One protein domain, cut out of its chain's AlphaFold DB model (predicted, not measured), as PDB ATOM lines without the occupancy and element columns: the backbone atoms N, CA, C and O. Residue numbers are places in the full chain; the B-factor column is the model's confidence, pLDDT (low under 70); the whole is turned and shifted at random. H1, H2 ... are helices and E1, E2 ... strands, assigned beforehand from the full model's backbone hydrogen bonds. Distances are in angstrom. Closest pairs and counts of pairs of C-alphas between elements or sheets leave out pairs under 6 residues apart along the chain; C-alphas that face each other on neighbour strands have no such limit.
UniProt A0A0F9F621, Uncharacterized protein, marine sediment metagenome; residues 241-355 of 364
ATOM      1  N   ASP A 241     -27.332  56.881  18.801       75.75
ATOM      2  CA  ASP A 241     -27.829  57.200  20.148       75.75
ATOM      3  C   ASP A 241     -26.661  57.669  21.044       75.75
ATOM      4  O   ASP A 241     -25.746  56.880  21.314       75.75
ATOM      5  N   PRO A 242     -26.680  58.914  21.561       76.25
ATOM      6  CA  PRO A 242     -25.604  59.449  22.396       76.25
ATOM      7  C   PRO A 242     -25.362  58.628  23.671       76.25
ATOM      8  O   PRO A 242     -24.253  58.633  24.208       76.25
ATOM      9  N   LYS A 243     -26.347  57.848  24.138       85.12
ATOM     10  CA  LYS A 243     -26.179  56.948  25.290       85.12
ATOM     11  C   LYS A 243     -25.189  55.817  25.026       85.12
ATOM     12  O   LYS A 243     -24.614  55.289  25.976       85.12
ATOM     13  N   VAL A 244     -24.979  55.431  23.766       83.12
ATOM     14  CA  VAL A 244     -23.994  54.402  23.407       83.12
ATOM     15  C   VAL A 244     -22.580  54.918  23.658       83.12
ATOM     16  O   VAL A 244     -21.784  54.204  24.266       83.12
ATOM     17  N   LYS A 245     -22.305  56.184  23.314       82.44
ATOM     18  CA  LYS A 245     -21.015  56.832  23.581       82.44
ATOM     19  C   LYS A 245     -20.716  56.930  25.076       82.44
ATOM     20  O   LYS A 245     -19.609  56.609  25.492       82.44
ATOM     21  N   ILE A 246     -21.721  57.287  25.878       86.56
ATOM     22  CA  ILE A 246     -21.600  57.350  27.344       86.56
ATOM     23  C   ILE A 246     -21.259  55.969  27.917       86.56
ATOM     24  O   ILE A 246     -20.285  55.825  28.645       86.56
ATOM     25  N   ARG A 247     -21.997  54.921  27.533       90.31
ATOM     26  CA  ARG A 247     -21.739  53.555  28.025       90.31
ATOM     27  C   ARG A 247     -20.392  53.000  27.569       90.31
ATOM     28  O   ARG A 247     -19.751  52.276  28.325       90.31
ATOM     29  N   ALA A 248     -19.981  53.300  26.337       88.00
ATOM     30  CA  ALA A 248     -18.670  52.914  25.831       88.00
ATOM     31  C   ALA A 248     -17.557  53.605  26.632       88.00
ATOM     32  O   ALA A 248     -16.601  52.938  27.023       88.00
ATOM     33  N   GLN A 249     -17.722  54.895  26.943       90.12
ATOM     34  CA  GLN A 249     -16.783  55.650  27.772       90.12
ATOM     35  C   GLN A 249     -16.709  55.082  29.195       90.12
ATOM     36  O   GLN A 249     -15.629  54.744  29.655       90.12
ATOM     37  N   GLU A 250     -17.846  54.847  29.854       92.06
ATOM     38  CA  GLU A 250     -17.872  54.239  31.193       92.06
ATOM     39  C   GLU A 250     -17.220  52.846  31.233       92.06
ATOM     40  O   GLU A 250     -16.687  52.430  32.263       92.06
ATOM     41  N   ALA A 251     -17.324  52.076  30.145       91.19
ATOM     42  CA  ALA A 251     -16.683  50.771  30.034       91.19
ATOM     43  C   ALA A 251     -15.163  50.902  29.851       91.19
ATOM     44  O   ALA A 251     -14.422  50.141  30.475       91.19
ATOM     45  N   LYS A 252     -14.714  51.874  29.044       92.00
ATOM     46  CA  LYS A 252     -13.300  52.238  28.901       92.00
ATOM     47  C   LYS A 252     -12.723  52.664  30.246       92.00
ATOM     48  O   LYS A 252     -11.737  52.082  30.678       92.00
ATOM     49  N   ASP A 253     -13.374  53.594  30.939       92.69
ATOM     50  CA  ASP A 253     -12.904  54.124  32.221       92.69
ATOM     51  C   ASP A 253     -12.776  53.004  33.263       92.69
ATOM     52  O   ASP A 253     -11.742  52.866  33.909       92.69
ATOM     53  N   ARG A 254     -13.769  52.106  33.345       93.50
ATOM     54  CA  ARG A 254     -13.701  50.919  34.215       93.50
ATOM     55  C   ARG A 254     -12.551  49.975  33.858       93.50
ATOM     56  O   ARG A 254     -11.940  49.407  34.761       93.50
ATOM     57  N   ALA A 255     -12.276  49.764  32.573       91.81
ATOM     58  CA  ALA A 255     -11.154  48.936  32.137       91.81
ATOM     59  C   ALA A 255      -9.804  49.596  32.468       91.81
ATOM     60  O   ALA A 255      -8.911  48.920  32.974       91.81
ATOM     61  N   MET A 256      -9.695  50.914  32.282       91.12
ATOM     62  CA  MET A 256      -8.513  51.705  32.635       91.12
ATOM     63  C   MET A 256      -8.226  51.655  34.140       91.12
ATOM     64  O   MET A 256      -7.096  51.380  34.534       91.12
ATOM     65  N   THR A 257      -9.242  51.842  34.989       92.19
ATOM     66  CA  THR A 257      -9.088  51.735  36.450       92.19
ATOM     67  C   THR A 257      -8.592  50.349  36.855       92.19
ATOM     68  O   THR A 257      -7.629  50.241  37.609       92.19
ATOM     69  N   ARG A 258      -9.173  49.282  36.291       92.50
ATOM     70  CA  ARG A 258      -8.726  47.904  36.560       92.50
ATOM     71  C   ARG A 258      -7.287  47.654  36.112       92.50
ATOM     72  O   ARG A 258      -6.562  46.948  36.804       92.50
ATOM     73  N   ALA A 259      -6.872  48.211  34.976       90.44
ATOM     74  CA  ALA A 259      -5.496  48.098  34.502       90.44
ATOM     75  C   ALA A 259      -4.514  48.752  35.489       90.44
ATOM     76  O   ALA A 259      -3.512  48.140  35.849       90.44
ATOM     77  N   VAL A 260      -4.846  49.946  35.997       91.62
ATOM     78  CA  VAL A 260      -4.039  50.657  37.002       91.62
ATOM     79  C   VAL A 260      -3.988  49.902  38.333       91.62
ATOM     80  O   VAL A 260      -2.910  49.747  38.897       91.62
ATOM     81  N   GLU A 261      -5.118  49.383  38.817       92.56
ATOM     82  CA  GLU A 261      -5.168  48.575  40.046       92.56
ATOM     83  C   GLU A 261      -4.364  47.270  39.924       92.56
ATOM     84  O   GLU A 261      -3.735  46.821  40.883       92.56
ATOM     85  N   ASN A 262      -4.383  46.631  38.753       92.62
ATOM     86  CA  ASN A 262      -3.587  45.431  38.507       92.62
ATOM     87  C   ASN A 262      -2.093  45.756  38.459       92.62
ATOM     88  O   ASN A 262      -1.299  45.026  39.047       92.62
ATOM     89  N   TYR A 263      -1.722  46.859  37.807       92.38
ATOM     90  CA  TYR A 263      -0.351  47.357  37.799       92.38
ATOM     91  C   TYR A 263       0.149  47.644  39.218       92.38
ATOM     92  O   TYR A 263       1.203  47.140  39.596       92.38
ATOM     93  N   SER A 264      -0.621  48.374  40.036       90.56
ATOM     94  CA  SER A 264      -0.207  48.702  41.405       90.56
ATOM     95  C   SER A 264       0.012  47.445  42.246       90.56
ATOM     96  O   SER A 264       1.029  47.334  42.920       90.56
ATOM     97  N   LYS A 265      -0.884  46.453  42.136       93.31
ATOM     98  CA  LYS A 265      -0.737  45.157  42.819       93.31
ATOM     99  C   LYS A 265       0.495  44.384  42.352       93.31
ATOM    100  O   LYS A 265       1.175  43.776  43.172       93.31
ATOM    101  N   LYS A 266       0.777  44.373  41.045       91.38
ATOM    102  CA  LYS A 266       1.932  43.658  40.483       91.38
ATOM    103  C   LYS A 266       3.255  44.321  40.862       91.38
ATOM    104  O   LYS A 266       4.185  43.605  41.219       91.38
ATOM    105  N   ILE A 267       3.327  45.652  40.848       91.94
ATOM    106  CA  ILE A 267       4.508  46.394  41.311       91.94
ATOM    107  C   ILE A 267       4.731  46.180  42.804       91.94
ATOM    108  O   ILE A 267       5.834  45.821  43.192       91.94
ATOM    109  N   GLU A 268       3.695  46.300  43.632       90.88
ATOM    110  CA  GLU A 268       3.817  46.062  45.073       90.88
ATOM    111  C   GLU A 268       4.251  44.617  45.373       90.88
ATOM    112  O   GLU A 268       5.073  44.377  46.256       90.88
ATOM    113  N   ALA A 269       3.751  43.632  44.622       91.12
ATOM    114  CA  ALA A 269       4.202  42.247  44.745       91.12
ATOM    115  C   ALA A 269       5.674  42.077  44.336       91.12
ATOM    116  O   ALA A 269       6.411  41.346  44.999       91.12
ATOM    117  N   LEU A 270       6.106  42.758  43.273       88.38
ATOM    118  CA  LEU A 270       7.483  42.743  42.785       88.38
ATOM    119  C   LEU A 270       8.442  43.405  43.793       88.38
ATOM    120  O   LEU A 270       9.452  42.801  44.148       88.38
ATOM    121  N   GLU A 271       8.086  44.572  44.329       86.38
ATOM    122  CA  GLU A 271       8.851  45.296  45.356       86.38
ATOM    123  C   GLU A 271       8.887  44.542  46.697       86.38
ATOM    124  O   GLU A 271       9.891  44.557  47.403       86.38
ATOM    125  N   ASN A 272       7.821  43.818  47.053       88.00
ATOM    126  CA  ASN A 272       7.823  42.966  48.244       88.00
ATOM    127  C   ASN A 272       8.669  41.700  48.074       88.00
ATOM    128  O   ASN A 272       9.223  41.194  49.059       88.00
ATOM    129  N   ALA A 273       8.721  41.156  46.856       87.56
ATOM    130  CA  ALA A 273       9.441  39.928  46.553       87.56
ATOM    131  C   ALA A 273      10.959  40.131  46.519       87.56
ATOM    132  O   ALA A 273      11.680  39.213  46.914       87.56
ATOM    133  N   TRP A 274      11.420  41.306  46.079       87.06
ATOM    134  CA  TRP A 274      12.826  41.621  45.834       87.06
ATOM    135  C   TRP A 274      13.286  42.806  46.683       87.06
ATOM    136  O   TRP A 274      12.722  43.890  46.609       87.06
ATOM    137  N   GLN A 275      14.353  42.616  47.455       85.88
ATOM    138  CA  GLN A 275      14.989  43.675  48.237       85.88
ATOM    139  C   GLN A 275      16.316  44.069  47.594       85.88
ATOM    140  O   GLN A 275      17.118  43.206  47.237       85.88
ATOM    141  N   SER A 276      16.551  45.372  47.442       81.62
ATOM    142  CA  SER A 276      17.818  45.878  46.924       81.62
ATOM    143  C   SER A 276      18.922  45.696  47.959       81.62
ATOM    144  O   SER A 276      18.776  46.142  49.099       81.62
ATOM    145  N   VAL A 277      20.037  45.112  47.539       79.69
ATOM    146  CA  VAL A 277      21.268  45.041  48.320       79.69
ATOM    147  C   VAL A 277      22.332  45.808  47.543       79.69
ATOM    148  O   VAL A 277      22.625  45.502  46.385       79.69
ATOM    149  N   GLU A 278      22.861  46.865  48.152       70.88
ATOM    150  CA  GLU A 278      24.041  47.550  47.630       70.88
ATOM    151  C   GLU A 278      25.278  46.875  48.221       70.88
ATOM    152  O   GLU A 278      25.436  46.816  49.441       70.88
ATOM    153  N   GLU A 279      26.140  46.331  47.360       57.88
ATOM    154  CA  GLU A 279      27.498  45.984  47.775       57.88
ATOM    155  C   GLU A 279      28.263  47.280  48.081       57.88
ATOM    156  O   GLU A 279      28.101  48.284  47.386       57.88
ATOM    157  N   SER A 280      29.031  47.245  49.173       47.38
ATOM    158  CA  SER A 280      29.696  48.371  49.847       47.38
ATOM    159  C   SER A 280      30.262  49.449  48.895       47.38
ATOM    160  O   SER A 280      30.840  49.109  47.860       47.38
ATOM    161  N   PRO A 281      30.189  50.750  49.250       52.56
ATOM    162  CA  PRO A 281      30.538  51.871  48.365       52.56
ATOM    163  C   PRO A 281      32.009  51.943  47.910       52.56
ATOM    164  O   PRO A 281      32.340  52.797  47.091       52.56
ATOM    165  N   GLU A 282      32.895  51.076  48.403       48.06
ATOM    166  CA  GLU A 282      34.335  51.134  48.123       48.06
ATOM    167  C   GLU A 282      34.753  50.512  46.772       48.06
ATOM    168  O   GLU A 282      35.840  50.818  46.291       48.06
ATOM    169  N   GLU A 283      33.898  49.721  46.103       44.50
ATOM    170  CA  GLU A 283      34.271  49.003  44.859       44.50
ATOM    171  C   GLU A 283      33.414  49.329  43.618       44.50
ATOM    172  O   GLU A 283      33.482  48.631  42.606       44.50
ATOM    173  N   GLY A 284      32.609  50.397  43.635       46.84
ATOM    174  CA  GLY A 284      31.721  50.697  42.497       46.84
ATOM    175  C   GLY A 284      30.655  49.610  42.288       46.84
ATOM    176  O   GLY A 284      30.344  49.240  41.154       46.84
ATOM    177  N   GLY A 285      30.135  49.078  43.400       52.75
ATOM    178  CA  GLY A 285      29.257  47.913  43.452       52.75
ATOM    179  C   GLY A 285      28.037  48.017  42.536       52.75
ATOM    180  O   GLY A 285      27.301  49.008  42.526       52.75
ATOM    181  N   LYS A 286      27.791  46.954  41.763       66.50
ATOM    182  CA  LYS A 286      26.562  46.804  40.978       66.50
ATOM    183  C   LYS A 286      25.412  46.529  41.944       66.50
ATOM    184  O   LYS A 286      25.463  45.565  42.700       66.50
ATOM    185  N   ARG A 287      24.349  47.340  41.899       76.12
ATOM    186  CA  ARG A 287      23.125  47.064  42.669       76.12
ATOM    187  C   ARG A 287      22.599  45.675  42.289       76.12
ATOM    188  O   ARG A 287      22.402  45.386  41.106       76.12
ATOM    189  N   THR A 288      22.367  44.820  43.277       83.44
ATOM    190  CA  THR A 288      21.738  43.509  43.084       83.44
ATOM    191  C   THR A 288      20.443  43.446  43.881       83.44
ATOM    192  O   THR A 288      20.209  44.233  44.801       83.44
ATOM    193  N   TRP A 289      19.546  42.556  43.475       85.31
ATOM    194  CA  TRP A 289      18.253  42.370  44.118       85.31
ATOM    195  C   TRP A 289      18.146  40.936  44.609       85.31
ATOM    196  O   TRP A 289      18.363  39.991  43.852       85.31
ATOM    197  N   VAL A 290      17.794  40.774  45.879       86.06
ATOM    198  CA  VAL A 290      17.706  39.471  46.540       86.06
ATOM    199  C   VAL A 290      16.247  39.160  46.835       86.06
ATOM    200  O   VAL A 290      15.514  40.002  47.358       86.06
ATOM    201  N   SER A 291      15.800  37.957  46.484       88.81
ATOM    202  CA  SER A 291      14.454  37.497  46.801       88.81
ATOM    203  C   SER A 291      14.368  36.985  48.234       88.81
ATOM    204  O   SER A 291      15.326  36.439  48.782       88.81
ATOM    205  N   ARG A 292      13.167  37.021  48.819       80.75
ATOM    206  CA  ARG A 292      12.901  36.363  50.119       80.75
ATOM    207  C   ARG A 292      13.160  34.849  50.116       80.75
ATOM    208  O   ARG A 292      13.262  34.247  51.179       80.75
ATOM    209  N   THR A 293      13.236  34.232  48.938       82.75
ATOM    210  CA  THR A 293      13.494  32.798  48.745       82.75
ATOM    211  C   THR A 293      14.965  32.476  48.464       82.75
ATOM    212  O   THR A 293      15.286  31.314  48.230       82.75
ATOM    213  N   GLY A 294      15.859  33.473  48.499       76.62
ATOM    214  CA  GLY A 294      17.308  33.292  48.347       76.62
ATOM    215  C   GLY A 294      17.837  33.364  46.910       76.62
ATOM    216  O   GLY A 294      18.997  33.037  46.683       76.62
ATOM    217  N   GLY A 295      17.024  33.780  45.935       85.56
ATOM    218  CA  GLY A 295      17.493  34.063  44.574       85.56
ATOM    219  C   GLY A 295      18.128  35.451  44.480       85.56
ATOM    220  O   GLY A 295      17.647  36.381  45.119       85.56
ATOM    221  N   VAL A 296      19.171  35.612  43.665       86.69
ATOM    222  CA  VAL A 296      19.820  36.909  43.401       86.69
ATOM    223  C   VAL A 296      19.682  37.230  41.918       86.69
ATOM    224  O   VAL A 296      19.940  36.364  41.085       86.69
ATOM    225  N   ILE A 297      19.261  38.452  41.599       86.31
ATOM    226  CA  ILE A 297      19.188  38.972  40.228       86.31
ATOM    227  C   ILE A 297      19.944  40.296  40.121       86.31
ATOM    228  O   ILE A 297      20.101  41.035  41.099       86.31
ATOM    229  N   SER A 298      20.407  40.606  38.918       86.38
ATOM    230  CA  SER A 298      21.041  41.888  38.619       86.38
ATOM    231  C   SER A 298      20.022  43.037  38.599       86.38
ATOM    232  O   SER A 298      18.814  42.834  38.460       86.38
ATOM    233  N   ASN A 299      20.500  44.281  38.706       83.69
ATOM    234  CA  ASN A 299      19.638  45.453  38.536       83.69
ATOM    235  C   ASN A 299      19.002  45.529  37.137       83.69
ATOM    236  O   ASN A 299      17.874  45.995  37.018       83.69
ATOM    237  N   GLU A 300      19.693  45.066  36.091       84.75
ATOM    238  CA  GLU A 300      19.152  45.035  34.726       84.75
ATOM    239  C   GLU A 300      17.964  44.072  34.619       84.75
ATOM    240  O   GLU A 300      16.905  44.473  34.144       84.75
ATOM    241  N   GLU A 301      18.089  42.861  35.167       85.88
ATOM    242  CA  GLU A 301      17.004  41.869  35.202       85.88
ATOM    243  C   GLU A 301      15.804  42.350  36.032       85.88
ATOM    244  O   GLU A 301      14.650  42.106  35.680       85.88
ATOM    245  N   TYR A 302      16.041  43.056  37.144       86.50
ATOM    246  CA  TYR A 302      14.951  43.650  37.922       86.50
ATOM    247  C   TYR A 302      14.235  44.763  37.144       86.50
ATOM    248  O   TYR A 302      13.002  44.829  37.136       86.50
ATOM    249  N   LEU A 303      14.994  45.628  36.464       85.81
ATOM    250  CA  LEU A 303      14.433  46.673  35.608       85.81
ATOM    251  C   LEU A 303      13.663  46.083  34.423       85.81
ATOM    252  O   LEU A 303      12.635  46.644  34.052       85.81
ATOM    253  N   GLU A 304      14.109  44.961  33.863       88.00
ATOM    254  CA  GLU A 304      13.385  44.225  32.826       88.00
ATOM    255  C   GLU A 304      12.041  43.707  33.350       88.00
ATOM    256  O   GLU A 304      11.007  44.047  32.780       88.00
ATOM    257  N   LYS A 305      12.010  43.032  34.506       89.06
ATOM    258  CA  LYS A 305      10.744  42.592  35.130       89.06
ATOM    259  C   LYS A 305       9.800  43.754  35.437       89.06
ATOM    260  O   LYS A 305       8.584  43.630  35.313       89.06
ATOM    261  N   ARG A 306      10.337  44.906  35.846       89.00
ATOM    262  CA  ARG A 306       9.529  46.115  36.047       89.00
ATOM    263  C   ARG A 306       8.961  46.638  34.725       89.00
ATOM    264  O   ARG A 306       7.789  47.005  34.687       89.00
ATOM    265  N   ARG A 307       9.762  46.648  33.653       87.88
ATOM    266  CA  ARG A 307       9.317  47.028  32.301       87.88
ATOM    267  C   ARG A 307       8.228  46.097  31.785       87.88
ATOM    268  O   ARG A 307       7.263  46.596  31.231       87.88
ATOM    269  N   GLU A 308       8.317  44.792  32.034       90.88
ATOM    270  CA  GLU A 308       7.255  43.842  31.670       90.88
ATOM    271  C   GLU A 308       5.912  44.219  32.319       90.88
ATOM    272  O   GLU A 308       4.882  44.257  31.649       90.88
ATOM    273  N   VAL A 309       5.918  44.572  33.611       90.75
ATOM    274  CA  VAL A 309       4.707  45.014  34.325       90.75
ATOM    275  C   VAL A 309       4.183  46.355  33.784       90.75
ATOM    276  O   VAL A 309       2.968  46.565  33.710       90.75
ATOM    277  N   GLU A 310       5.071  47.268  33.379       88.62
ATOM    278  CA  GLU A 310       4.699  48.524  32.706       88.62
ATOM    279  C   GLU A 310       4.116  48.280  31.301       88.62
ATOM    280  O   GLU A 310       3.106  48.890  30.940       88.62
ATOM    281  N   ASP A 311       4.685  47.357  30.527       89.31
ATOM    282  CA  ASP A 311       4.210  46.990  29.190       89.31
ATOM    283  C   ASP A 311       2.831  46.315  29.246       89.31
ATOM    284  O   ASP A 311       1.967  46.596  28.412       89.31
ATOM    285  N   GLU A 312       2.569  45.485  30.258       90.06
ATOM    286  CA  GLU A 312       1.238  44.922  30.510       90.06
ATOM    287  C   GLU A 312       0.192  46.007  30.804       90.06
ATOM    288  O   GLU A 312      -0.937  45.932  30.306       90.06
ATOM    289  N   LEU A 313       0.549  47.029  31.597       91.62
ATOM    290  CA  LEU A 313      -0.323  48.178  31.849       91.62
ATOM    291  C   LEU A 313      -0.644  48.896  30.537       91.62
ATOM    292  O   LEU A 313      -1.815  49.143  30.245       91.62
ATOM    293  N   ILE A 314       0.383  49.213  29.749       89.69
ATOM    294  CA  ILE A 314       0.236  49.910  28.470       89.69
ATOM    295  C   ILE A 314      -0.639  49.093  27.513       89.69
ATOM    296  O   ILE A 314      -1.598  49.626  26.956       89.69
ATOM    297  N   SER A 315      -0.390  47.787  27.389       89.25
ATOM    298  CA  SER A 315      -1.185  46.899  26.539       89.25
ATOM    299  C   SER A 315      -2.654  46.842  26.969       89.25
ATOM    300  O   SER A 315      -3.544  46.814  26.117       89.25
ATOM    301  N   ALA A 316      -2.939  46.834  28.274       88.25
ATOM    302  CA  ALA A 316      -4.311  46.843  28.777       88.25
ATOM    303  C   ALA A 316      -5.023  48.180  28.497       88.25
ATOM    304  O   ALA A 316      -6.217  48.192  28.187       88.25
ATOM    305  N   GLN A 317      -4.298  49.303  28.570       90.12
ATOM    306  CA  GLN A 317      -4.816  50.627  28.212       90.12
ATOM    307  C   GLN A 317      -5.103  50.732  26.705       90.12
ATOM    308  O   GLN A 317      -6.189  51.172  26.325       90.12
ATOM    309  N   GLU A 318      -4.189  50.250  25.856       89.06
ATOM    310  CA  GLU A 318      -4.376  50.158  24.400       89.06
ATOM    311  C   GLU A 318      -5.614  49.315  24.058       89.06
ATOM    312  O   GLU A 318      -6.466  49.743  23.281       89.06
ATOM    313  N   GLN A 319      -5.786  48.150  24.692       90.50
ATOM    314  CA  GLN A 319      -6.947  47.288  24.456       90.50
ATOM    315  C   GLN A 319      -8.270  47.944  24.885       90.50
ATOM    316  O   GLN A 319      -9.291  47.796  24.206       90.50
ATOM    317  N   ALA A 320      -8.271  48.676  26.002       88.38
ATOM    318  CA  ALA A 320      -9.442  49.419  26.460       88.38
ATOM    319  C   ALA A 320      -9.815  50.560  25.496       88.38
ATOM    320  O   ALA A 320     -11.003  50.791  25.254       88.38
ATOM    321  N   ASP A 321      -8.822  51.248  24.927       88.12
ATOM    322  CA  ASP A 321      -9.022  52.301  23.928       88.12
ATOM    323  C   ASP A 321      -9.519  51.738  22.589       88.12
ATOM    324  O   ASP A 321     -10.524  52.209  22.058       88.12
ATOM    325  N   LEU A 322      -8.916  50.650  22.102       86.81
ATOM    326  CA  LEU A 322      -9.362  49.955  20.891       86.81
ATOM    327  C   LEU A 322     -10.798  49.435  21.032       86.81
ATOM    328  O   LEU A 322     -11.628  49.679  20.157       86.81
ATOM    329  N   SER A 323     -11.138  48.805  22.166       89.31
ATOM    330  CA  SER A 323     -12.519  48.373  22.427       89.31
ATOM    331  C   SER A 323     -13.500  49.547  22.473       89.31
ATOM    332  O   SER A 323     -14.687  49.348  22.198       89.31
ATOM    333  N   TYR A 324     -13.060  50.740  22.878       89.81
ATOM    334  CA  TYR A 324     -13.903  51.928  22.859       89.81
ATOM    335  C   TYR A 324     -14.141  52.379  21.421       89.81
ATOM    336  O   TYR A 324     -15.298  52.517  21.026       89.81
ATOM    337  N   LEU A 325     -13.077  52.541  20.634       85.06
ATOM    338  CA  LEU A 325     -13.164  52.979  19.241       85.06
ATOM    339  C   LEU A 325     -14.035  52.041  18.401       85.06
ATOM    340  O   LEU A 325     -14.944  52.517  17.729       85.06
ATOM    341  N   GLU A 326     -13.868  50.725  18.548       85.50
ATOM    342  CA  GLU A 326     -14.700  49.723  17.872       85.50
ATOM    343  C   GLU A 326     -16.193  49.875  18.232       85.50
ATOM    344  O   GLU A 326     -17.075  49.817  17.373       85.50
ATOM    345  N   LYS A 327     -16.516  50.126  19.509       86.06
ATOM    346  CA  LYS A 327     -17.909  50.322  19.963       86.06
ATOM    347  C   LYS A 327     -18.528  51.623  19.455       86.06
ATOM    348  O   LYS A 327     -19.744  51.688  19.288       86.06
ATOM    349  N   ILE A 328     -17.718  52.657  19.259       84.56
ATOM    350  CA  ILE A 328     -18.146  53.956  18.727       84.56
ATOM    351  C   ILE A 328     -18.354  53.852  17.209       84.56
ATOM    352  O   ILE A 328     -19.414  54.248  16.721       84.56
ATOM    353  N   GLU A 329     -17.428  53.213  16.495       79.75
ATOM    354  CA  GLU A 329     -17.508  52.966  15.051       79.75
ATOM    355  C   GLU A 329     -18.708  52.078  14.687       79.75
ATOM    356  O   GLU A 329     -19.538  52.451  13.859       79.75
ATOM    357  N   THR A 330     -18.885  50.945  15.375       81.19
ATOM    358  CA  THR A 330     -20.038  50.045  15.160       81.19
ATOM    359  C   THR A 330     -21.382  50.695  15.487       81.19
ATOM    360  O   THR A 330     -22.422  50.287  14.962       81.19
ATOM    361  N   ALA A 331     -21.380  51.720  16.341       79.62
ATOM    362  CA  ALA A 331     -22.557  52.512  16.655       79.62
ATOM    363  C   ALA A 331     -22.843  53.615  15.622       79.62
ATOM    364  O   ALA A 331     -23.881  54.263  15.741       79.62
ATOM    365  N   GLY A 332     -21.982  53.806  14.616       73.75
ATOM    366  CA  GLY A 332     -22.137  54.802  13.553       73.75
ATOM    367  C   GLY A 332     -21.591  56.188  13.903       73.75
ATOM    368  O   GLY A 332     -21.950  57.164  13.247       73.75
ATOM    369  N   PHE A 333     -20.764  56.298  14.944       74.44
ATOM    370  CA  PHE A 333     -20.006  57.513  15.234       74.44
ATOM    371  C   PHE A 333     -18.637  57.447  14.553       74.44
ATOM    372  O   PHE A 333     -18.054  56.375  14.435       74.44
ATOM    373  N   GLU A 334     -18.099  58.602  14.168       74.75
ATOM    374  CA  GLU A 334     -16.727  58.702  13.673       74.75
ATOM    375  C   GLU A 334     -15.746  58.377  14.819       74.75
ATOM    376  O   GLU A 334     -15.770  59.064  15.854       74.75
ATOM    377  N   PRO A 335     -14.940  57.304  14.708       73.75
ATOM    378  CA  PRO A 335     -13.957  56.980  15.728       73.75
ATOM    379  C   PRO A 335     -12.839  58.027  15.706       73.75
ATOM    380  O   PRO A 335     -12.376  58.452  14.650       73.75
ATOM    381  N   GLY A 336     -12.398  58.456  16.889       74.25
ATOM    382  CA  GLY A 336     -11.173  59.247  17.008       74.25
ATOM    383  C   GLY A 336      -9.932  58.415  16.669       74.25
ATOM    384  O   GLY A 336     -10.014  57.210  16.435       74.25
ATOM    385  N   LEU A 337      -8.762  59.050  16.685       75.69
ATOM    386  CA  LEU A 337      -7.497  58.328  16.553       75.69
ATOM    387  C   LEU A 337      -7.194  57.528  17.834       75.69
ATOM    388  O   LEU A 337      -7.434  58.047  18.929       75.69
ATOM    389  N   PRO A 338      -6.648  56.302  17.715       76.75
ATOM    390  CA  PRO A 338      -6.172  55.542  18.863       76.75
ATOM    391  C   PRO A 338      -5.045  56.283  19.576       76.75
ATOM    392  O   PRO A 338      -4.188  56.914  18.952       76.75
ATOM    393  N   VAL A 339      -5.057  56.207  20.901       79.44
ATOM    394  CA  VAL A 339      -4.027  56.819  21.737       79.44
ATOM    395  C   VAL A 339      -2.804  55.905  21.790       79.44
ATOM    396  O   VAL A 339      -2.891  54.766  22.238       79.44
ATOM    397  N   ASP A 340      -1.643  56.419  21.382       80.06
ATOM    398  CA  ASP A 340      -0.365  55.710  21.516       80.06
ATOM    399  C   ASP A 340       0.199  55.884  22.938       80.06
ATOM    400  O   ASP A 340       0.924  56.836  23.259       80.06
ATOM    401  N   TYR A 341      -0.174  54.959  23.822       78.75
ATOM    402  CA  TYR A 341       0.267  54.952  25.216       78.75
ATOM    403  C   TYR A 341       1.769  54.661  25.357       78.75
ATOM    404  O   TYR A 341       2.398  55.163  26.292       78.75
ATOM    405  N   ARG A 342       2.385  53.947  24.402       80.31
ATOM    406  CA  ARG A 342       3.839  53.699  24.379       80.31
ATOM    407  C   ARG A 342       4.608  54.975  24.079       80.31
ATOM    408  O   ARG A 342       5.583  55.275  24.768       80.31
ATOM    409  N   ALA A 343       4.168  55.755  23.094       76.44
ATOM    410  CA  ALA A 343       4.766  57.053  22.793       76.44
ATOM    411  C   ALA A 343       4.642  58.019  23.981       76.44
ATOM    412  O   ALA A 343       5.606  58.712  24.317       76.44
ATOM    413  N   GLN A 344       3.500  58.021  24.679       79.56
ATOM    414  CA  GLN A 344       3.326  58.822  25.898       79.56
ATOM    415  C   GLN A 344       4.237  58.365  27.044       79.56
ATOM    416  O   GLN A 344       4.806  59.209  27.739       79.56
ATOM    417  N   ALA A 345       4.402  57.055  27.242       71.56
ATOM    418  CA  ALA A 345       5.307  56.506  28.247       71.56
ATOM    419  C   ALA A 345       6.770  56.884  27.955       71.56
ATOM    420  O   ALA A 345       7.454  57.407  28.837       71.56
ATOM    421  N   ARG A 346       7.217  56.744  26.698       75.56
ATOM    422  CA  ARG A 346       8.558  57.165  26.246       75.56
ATOM    423  C   ARG A 346       8.790  58.664  26.433       75.56
ATOM    424  O   ARG A 346       9.826  59.066  26.949       75.56
ATOM    425  N   ALA A 347       7.806  59.501  26.093       71.75
ATOM    426  CA  ALA A 347       7.896  60.948  26.296       71.75
ATOM    427  C   ALA A 347       7.993  61.336  27.785       71.75
ATOM    428  O   ALA A 347       8.662  62.309  28.132       71.75
ATOM    429  N   ARG A 348       7.345  60.577  28.682       66.12
ATOM    430  CA  ARG A 348       7.470  60.765  30.138       66.12
ATOM    431  C   ARG A 348       8.840  60.334  30.664       66.12
ATOM    432  O   ARG A 348       9.343  60.986  31.574       66.12
ATOM    433  N   GLN A 349       9.434  59.279  30.107       62.91
ATOM    434  CA  GLN A 349      10.796  58.855  30.451       62.91
ATOM    435  C   GLN A 349      11.829  59.888  29.982       62.91
ATOM    436  O   GLN A 349      12.596  60.374  30.807       62.91
ATOM    437  N   GLY A 350      11.749  60.337  28.725       54.78
ATOM    438  CA  GLY A 350      12.650  61.365  28.190       54.78
ATOM    439  C   GLY A 350      12.577  62.695  28.949       54.78
ATOM    440  O   GLY A 350      13.605  63.300  29.220       54.78
ATOM    441  N   LYS A 351      11.381  63.119  29.397       54.25
ATOM    442  CA  LYS A 351      11.241  64.311  30.255       54.25
ATOM    443  C   LYS A 351      11.887  64.144  31.632       54.25
ATOM    444  O   LYS A 351      12.476  65.102  32.119       54.25
ATOM    445  N   LYS A 352      11.781  62.962  32.251       45.97
ATOM    446  CA  LYS A 352      12.397  62.677  33.559       45.97
ATOM    447  C   LYS A 352      13.921  62.575  33.485       45.97
ATOM    448  O   LYS A 352      14.576  62.929  34.458       45.97
ATOM    449  N   GLU A 353      14.467  62.115  32.361       40.88
ATOM    450  CA  GLU A 353      15.914  62.110  32.115       40.88
ATOM    451  C   GLU A 353      16.443  63.532  31.890       40.88
ATOM    452  O   GLU A 353      17.442  63.898  32.499       40.88
ATOM    453  N   THR A 354      15.725  64.387  31.150       40.25
ATOM    454  CA  THR A 354      16.145  65.789  30.944       40.25
ATOM    455  C   THR A 354      15.998  66.683  32.179       40.25
ATOM    456  O   THR A 354      16.738  67.645  32.316       40.25
ATOM    457  N   THR A 355      15.075  66.392  33.102       40.44
ATOM    458  CA  THR A 355      14.927  67.179  34.345       40.44
ATOM    459  C   THR A 355      15.854  66.727  35.472       40.44
ATOM    460  O   THR A 355      15.818  67.319  36.544       40.44
TER     461      THR A 355
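AT A GLANCE: This is residues 241 to 355 of the 364 residues of an uncharacterized protein of marine sediment metagenome (UniProt A0A0F9F621). Two long helices, H1 and H2, lie side by side and run opposite ways, and at one end of the pair a small sheet of three short strands joins them, with H1 leading straight into E1 and E3 straight into H2. At the other end of the pair the backbone turns after H2 and folds back along it to a shorter helix, H3, which meets H2 near its middle and then sticks out with residues 346 to 355. The printed part has 115 residues, with three named helices and three named strands in the order H1, E1, E2, E3, H2, H3; the class is mostly helix, and the sheet runs E1, E2, E3 with antiparallel neighbours. The whole is only just loose, close to extended, with a radius of gyration of the C-alphas of 19.7 A, and its outline, 68 by 34 by 17 A, is only just a rod.

IN THESE COORDINATES: The helix H1 covers residues 242 to 273 and begins with C-alpha 242 at (-25.604, 59.449, 22.396); it is 46.8 A long from first to last C-alpha. The strand E1, residues 274 to 277, follows with no residue between and is 9.4 A long. After residues 278 to 287 comes E2, residues 288 to 291, 10.1 A long. E3, residues 296 to 298, is 7.0 A long. The helix H2, residues 299 to 330, begins with C-alpha 299 at (19.638, 45.453, 38.536) and is 46.3 A long. The helix H3, residues 341 to 354, is 20.1 A long and ends with C-alpha 354 at (16.145, 65.789, 30.944).

HOW THE PARTS SIT: H1 and H2 touch, with 30 pairs of C-alphas within 8 A; the closest C-alphas are those of Lys 252 and Ala 320, 5.4 A apart. The two helices stand at a shallow tilt of 10 degrees and run opposite ways. H1 only grazes the sheet, with its residues 270 to 273. In the sheet, E1, E2 and E3 form a meander, each strand the antiparallel neighbour of the one before. E1 and E2 are a hairpin, with 140 degrees between their directions; N 275 and O 290 are 2.9 A apart, and N 288 and O 277 are 3.2 A apart, both within hydrogen-bond range. E2 and E3 are also a hairpin, at 146 degrees, with N 289 and O 297 within hydrogen-bond range at 2.9 A. H2 only grazes the sheet, with its residues 299 to 304. H2 and H3 form a helical hairpin: they touch at a steep tilt of 42 degrees and run opposite ways. H2 touches H3 with its residues 314 to 318 alone, and H3 touches H2 with its residues 341 to 342 alone; the closest C-alphas of the two helices are those of Ile 314 and Tyr 341, 6.0 A apart. H3 is apart from H1 and is not on the sheet. In H1, H2 and H3 every O i to N i+4 pair is within hydrogen-bond range.

THE WHOLE: The two C-alphas farthest apart, those of Asp 241 and Glu 282, are 68.4 A from each other. Residues 346 to 355, of which 346 to 354 belong to H3, stand free; without them the body spans 67 by 24 by 17 A. The printed part has no cut. No link is long: those from E1 to E2 and from H2 to H3 are short, with 10 residues each, and the others are tight. The mean pLDDT of the printed part is 80.7, and the residues under 70 are 279 to 286, in the link from E1 to E2, and 348 to 355.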